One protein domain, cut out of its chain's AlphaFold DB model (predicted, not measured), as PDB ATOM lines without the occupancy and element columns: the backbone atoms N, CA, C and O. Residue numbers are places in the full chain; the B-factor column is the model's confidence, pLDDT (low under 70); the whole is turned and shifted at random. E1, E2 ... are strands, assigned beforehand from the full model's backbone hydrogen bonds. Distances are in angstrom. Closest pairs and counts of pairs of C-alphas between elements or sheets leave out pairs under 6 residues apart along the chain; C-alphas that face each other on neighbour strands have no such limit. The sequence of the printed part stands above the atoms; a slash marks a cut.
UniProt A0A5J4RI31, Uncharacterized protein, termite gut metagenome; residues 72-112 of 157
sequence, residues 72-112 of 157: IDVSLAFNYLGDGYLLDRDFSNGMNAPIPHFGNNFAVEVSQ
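Overview. This is residues 72 to 112 of the 157 residues of an uncharacterized protein of termite gut metagenome (UniProt A0A5J4RI31). This is one long, narrow, gently curved ribbon of two strands side by side, made by a chain that runs out and turns back: E1 and E4 pair along most of its length, and the short hairpin of E2 and E3 carries the ribbon on to a loop at the tip, of which residues 88 to 93 stick out. The 41 printed residues hold no named helix and four strands, E1, E2, E3 and E4 in chain order, paired as two antiparallel sheets, E1 - E4 and E2 - E3. The class is all strand. The whole is extended, a rod spanning 57 by 15 by 6 A, with a radius of gyration of the C-alphas of 18.1 A.

Along the chain. E1, residues 72 to 81, begins with C-alpha 72 at (162.013, 92.188, 133.032) and is 29.4 A long from first to last C-alpha. E2 is residues 84 to 86, 6.3 A long, and E3 is residues 95 to 97, 6.1 A long; C-alpha 95 is at (146.682, 126.699, 106.410). E4, residues 101 to 111, is the longest strand at 31.2 A and ends with C-alpha 111 at (156.399, 91.067, 136.036).

Arrangement. E1 and E4 are antiparallel neighbours, with 168 degrees between their directions. The C-alphas of Ile 72 and Val 110, which face each other, are 4.6 A apart. N 73 and O 109 are within hydrogen-bond range at 2.8 A, and N 101 and O 81 at 3.1 A. E1 runs on into E2 across a break of 2 residues, at 35 degrees. E2 and E3 form a hairpin, antiparallel at 149 degrees, with N 86 and O 95 within hydrogen-bond range at 2.9 A. E1 and E3 are apart, and so are E2 and E4.

Size, cuts and confidence. The C-alphas of Ser 92 and Gln 112 are the two farthest apart, at 57.3 A, while those of Ile 72 and Gln 112 are 8.8 A apart. The printed part has no cut. The links E1 to E2 and E3 to E4 are tight, E2 to E3 is short, and no link is long. Mean pLDDT of the printed part is 80.7; residues 98 to 100 are under 70.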
ATOM      1  N   ILE A  72     161.613  90.780 133.091       86.12
ATOM      2  CA  ILE A  72     162.013  92.188 133.032       86.12
ATOM      3  C   ILE A  72     161.973  92.598 131.567       86.12
ATOM      4  O   ILE A  72     162.798  92.140 130.776       86.12
ATOM      5  N   ASP A  73     161.048  93.488 131.230       87.56
ATOM      6  CA  ASP A  73     160.923  94.073 129.903       87.56
ATOM      7  C   ASP A  73     161.353  95.542 129.927       87.56
ATOM      8  O   ASP A  73     161.081  96.292 130.869       87.56
ATOM      9  N   VAL A  74     162.072  95.957 128.889       89.88
ATOM     10  CA  VAL A  74     162.524  97.337 128.717       89.88
ATOM     11  C   VAL A  74     162.100  97.788 127.333       89.88
ATOM     12  O   VAL A  74     162.618  97.304 126.326       89.88
ATOM     13  N   SER A  75     161.202  98.764 127.281       88.88
ATOM     14  CA  SER A  75     160.692  99.326 126.041       88.88
ATOM     15  C   SER A  75     161.076 100.796 125.890       88.88
ATOM     16  O   SER A  75     160.996 101.616 126.805       88.88
ATOM     17  N   LEU A  76     161.532 101.125 124.684       89.62
ATOM     18  CA  LEU A  76     161.895 102.465 124.244       89.62
ATOM     19  C   LEU A  76     161.138 102.744 122.950       89.62
ATOM     20  O   LEU A  76     161.325 102.040 121.961       89.62
ATOM     21  N   ALA A  77     160.301 103.774 122.943       86.69
ATOM     22  CA  ALA A  77     159.571 104.211 121.765       86.69
ATOM     23  C   ALA A  77     159.806 105.700 121.503       86.69
ATOM     24  O   ALA A  77     159.827 106.527 122.416       86.69
ATOM     25  N   PHE A  78     159.980 106.035 120.229       87.00
ATOM     26  CA  PHE A  78     160.163 107.394 119.745       87.00
ATOM     27  C   PHE A  78     159.126 107.639 118.658       87.00
ATOM     28  O   PHE A  78     159.079 106.918 117.663       87.00
ATOM     29  N   ASN A  79     158.308 108.660 118.846       84.00
ATOM     30  CA  ASN A  79     157.208 108.999 117.967       84.00
ATOM     31  C   ASN A  79     157.444 110.411 117.437       84.00
ATOM     32  O   ASN A  79     157.873 111.290 118.177       84.00
ATOM     33  N   TYR A  80     157.140 110.642 116.166       83.06
ATOM     34  CA  TYR A  80     157.182 111.969 115.566       83.06
ATOM     35  C   TYR A  80     155.860 112.209 114.848       83.06
ATOM     36  O   TYR A  80     155.571 111.558 113.843       83.06
ATOM     37  N   LEU A  81     155.032 113.103 115.384       79.25
ATOM     38  CA  LEU A  81     153.894 113.646 114.653       79.25
ATOM     39  C   LEU A  81     154.410 114.753 113.740       79.25
ATOM     40  O   LEU A  81     155.073 115.679 114.205       79.25
ATOM     41  N   GLY A  82     154.118 114.617 112.447       74.94
ATOM     42  CA  GLY A  82     154.379 115.647 111.449       74.94
ATOM     43  C   GLY A  82     153.274 116.699 111.406       74.94
ATOM     44  O   GLY A  82     152.198 116.523 111.979       74.94
ATOM     45  N   ASP A  83     153.551 117.781 110.687       78.88
ATOM     46  CA  ASP A  83     152.624 118.897 110.533       78.88
ATOM     47  C   ASP A  83     151.327 118.471 109.839       78.88
ATOM     48  O   ASP A  83     151.326 117.710 108.865       78.88
ATOM     49  N   GLY A  84     150.207 118.987 110.342       74.38
ATOM     50  CA  GLY A  84     148.906 118.836 109.709       74.38
ATOM     51  C   GLY A  84     148.692 119.940 108.679       74.38
ATOM     52  O   GLY A  84     149.079 121.088 108.887       74.38
ATOM     53  N   TYR A  85     148.035 119.626 107.567       76.38
ATOM     54  CA  TYR A  85     147.594 120.642 106.614       76.38
ATOM     55  C   TYR A  85     146.074 120.753 106.681       76.38
ATOM     56  O   TYR A  85     145.367 119.786 106.394       76.38
ATOM     57  N   LEU A  86     145.575 121.909 107.120       80.19
ATOM     58  CA  LEU A  86     144.146 122.177 107.217       80.19
ATOM     59  C   LEU A  86     143.700 122.864 105.927       80.19
ATOM     60  O   LEU A  86     144.234 123.904 105.546       80.19
ATOM     61  N   LEU A  87     142.736 122.252 105.251       85.12
ATOM     62  CA  LEU A  87     142.113 122.742 104.025       85.12
ATOM     63  C   LEU A  87     140.632 122.975 104.306       85.12
ATOM     64  O   LEU A  87     140.000 122.149 104.974       85.12
ATOM     65  N   ASP A  88     140.066 124.041 103.751       81.62
ATOM     66  CA  ASP A  88     138.614 124.195 103.725       81.62
ATOM     67  C   ASP A  88     137.974 123.117 102.823       81.62
ATOM     68  O   ASP A  88     138.635 122.485 101.993       81.62
ATOM     69  N   ARG A  89     136.662 122.860 102.976       80.12
ATOM     70  CA  ARG A  89     135.942 121.816 102.199       80.12
ATOM     71  C   ARG A  89     135.980 122.036 100.687       80.12
ATOM     72  O   ARG A  89     135.722 121.099  99.935       80.12
ATOM     73  N   ASP A  90     136.241 123.261 100.261       84.38
ATOM     74  CA  ASP A  90     136.393 123.656  98.865       84.38
ATOM     75  C   ASP A  90     137.854 123.595  98.380       84.38
ATOM     76  O   ASP A  90     138.144 124.016  97.262       84.38
ATOM     77  N   PHE A  91     138.761 123.042  99.196       76.81
ATOM     78  CA  PHE A  91     140.207 122.975  98.965       76.81
ATOM     79  C   PHE A  91     140.879 124.347  98.796       76.81
ATOM     80  O   PHE A  91     142.006 124.429  98.303       76.81
ATOM     81  N   SER A  92     140.208 125.424  99.205       78.69
ATOM     82  CA  SER A  92     140.770 126.770  99.217       78.69
ATOM     83  C   SER A  92     141.437 127.081 100.567       78.69
ATOM     84  O   SER A  92     141.276 126.338 101.534       78.69
ATOM     85  N   ASN A  93     142.260 128.140 100.611       70.56
ATOM     86  CA  ASN A  93     142.914 128.658 101.827       70.56
ATOM     87  C   ASN A  93     143.591 127.599 102.717       70.56
ATOM     88  O   ASN A  93     143.292 127.463 103.900       70.56
ATOM     89  N   GLY A  94     144.552 126.866 102.158       76.25
ATOM     90  CA  GLY A  94     145.310 125.891 102.931       76.25
ATOM     91  C   GLY A  94     146.189 126.549 103.998       76.25
ATOM     92  O   GLY A  94     147.134 127.280 103.687       76.25
ATOM     93  N   MET A  95     145.893 126.262 105.265       76.81
ATOM     94  CA  MET A  95     146.682 126.699 106.410       76.81
ATOM     95  C   MET A  95     147.529 125.530 106.906       76.81
ATOM     96  O   MET A  95     147.018 124.464 107.254       76.81
ATOM     97  N   ASN A  96     148.844 125.734 106.960       76.56
ATOM     98  CA  ASN A  96     149.721 124.791 107.637       76.56
ATOM     99  C   ASN A  96     149.455 124.896 109.146       76.56
ATOM    100  O   ASN A  96     149.566 125.981 109.718       76.56
ATOM    101  N   ALA A  97     149.062 123.785 109.764       75.25
ATOM    102  CA  ALA A  97     149.001 123.639 111.206       75.25
ATOM    103  C   ALA A  97     150.284 122.919 111.649       75.25
ATOM    104  O   ALA A  97     150.324 121.683 111.628       75.25
ATOM    105  N   PRO A  98     151.339 123.663 112.033       60.66
ATOM    106  CA  PRO A  98     152.562 123.051 112.511       60.66
ATOM    107  C   PRO A  98     152.277 122.398 113.862       60.66
ATOM    108  O   PRO A  98     152.120 123.072 114.881       60.66
ATOM    109  N   ILE A  99     152.199 121.072 113.856       66.94
ATOM    110  CA  ILE A  99     152.074 120.242 115.055       66.94
ATOM    111  C   ILE A  99     153.262 119.260 115.073       66.94
ATOM    112  O   ILE A  99     153.056 118.046 115.124       66.94
ATOM    113  N   PRO A 100     154.525 119.739 115.003       65.75
ATOM    114  CA  PRO A 100     155.667 118.852 115.108       65.75
ATOM    115  C   PRO A 100     155.785 118.427 116.573       65.75
ATOM    116  O   PRO A 100     156.218 119.194 117.440       65.75
ATOM    117  N   HIS A 101     155.350 117.210 116.885       70.56
ATOM    118  CA  HIS A 101     155.455 116.660 118.235       70.56
ATOM    119  C   HIS A 101     156.338 115.425 118.222       70.56
ATOM    120  O   HIS A 101     155.957 114.365 117.733       70.56
ATOM    121  N   PHE A 102     157.523 115.568 118.806       76.81
ATOM    122  CA  PHE A 102     158.374 114.441 119.138       76.81
ATOM    123  C   PHE A 102     157.977 113.897 120.513       76.81
ATOM    124  O   PHE A 102     158.098 114.590 121.522       76.81
ATOM    125  N   GLY A 103     157.481 112.664 120.551       81.00
ATOM    126  CA  GLY A 103     157.205 111.921 121.772       81.00
ATOM    127  C   GLY A 103     158.301 110.893 122.031       81.00
ATOM    128  O   GLY A 103     158.687 110.158 121.129       81.00
ATOM    129  N   ASN A 104     158.777 110.802 123.266       84.19
ATOM    130  CA  ASN A 104     159.609 109.695 123.724       84.19
ATOM    131  C   ASN A 104     158.861 108.961 124.839       84.19
ATOM    132  O   ASN A 104     158.291 109.600 125.722       84.19
ATOM    133  N   ASN A 105     158.856 107.636 124.786       85.38
ATOM    134  CA  ASN A 105     158.333 106.786 125.839       85.38
ATOM    135  C   ASN A 105     159.422 105.789 126.242       85.38
ATOM    136  O   ASN A 105     159.889 105.015 125.409       85.38
ATOM    137  N   PHE A 106     159.817 105.817 127.512       89.75
ATOM    138  CA  PHE A 106     160.698 104.827 128.117       89.75
ATOM    139  C   PHE A 106     159.933 104.126 129.229       89.75
ATOM    140  O   PHE A 106     159.510 104.774 130.187       89.75
ATOM    141  N   ALA A 107     159.768 102.815 129.107       87.19
ATOM    142  CA  ALA A 107     159.121 102.007 130.121       87.19
ATOM    143  C   ALA A 107     160.005 100.815 130.482       87.19
ATOM    144  O   ALA A 107     160.603 100.163 129.629       87.19
ATOM    145  N   VAL A 108     160.088 100.557 131.782       88.00
ATOM    146  CA  VAL A 108     160.678  99.342 132.335       88.00
ATOM    147  C   VAL A 108     159.553  98.634 133.066       88.00
ATOM    148  O   VAL A 108     159.010  99.172 134.032       88.00
ATOM    149  N   GLU A 109     159.183  97.459 132.580       85.56
ATOM    150  CA  GLU A 109     158.147  96.624 133.166       85.56
ATOM    151  C   GLU A 109     158.788  95.418 133.843       85.56
ATOM    152  O   GLU A 109     159.717  94.794 133.339       85.56
ATOM    153  N   VAL A 110     158.305  95.114 135.041       88.75
ATOM    154  CA  VAL A 110     158.814  94.022 135.857       88.75
ATOM    155  C   VAL A 110     157.618  93.187 136.285       88.75
ATOM    156  O   VAL A 110     156.785  93.652 137.065       88.75
ATOM    157  N   SER A 111     157.525  91.960 135.776       85.19
ATOM    158  CA  SER A 111     156.399  91.067 136.036       85.19
ATOM    159  C   SER A 111     156.858  89.803 136.770       85.19
ATOM    160  O   SER A 111     157.814  89.129 136.392       85.19
ATOM    161  N   GLN A 112     156.201  89.477 137.887       83.31
ATOM    162  CA  GLN A 112     156.464  88.243 138.629       83.31
ATOM    163  C   GLN A 112     155.179  87.595 139.099       83.31
ATOM    164  O   GLN A 112     154.313  88.205 139.724       83.31
TER     165      GLN A 112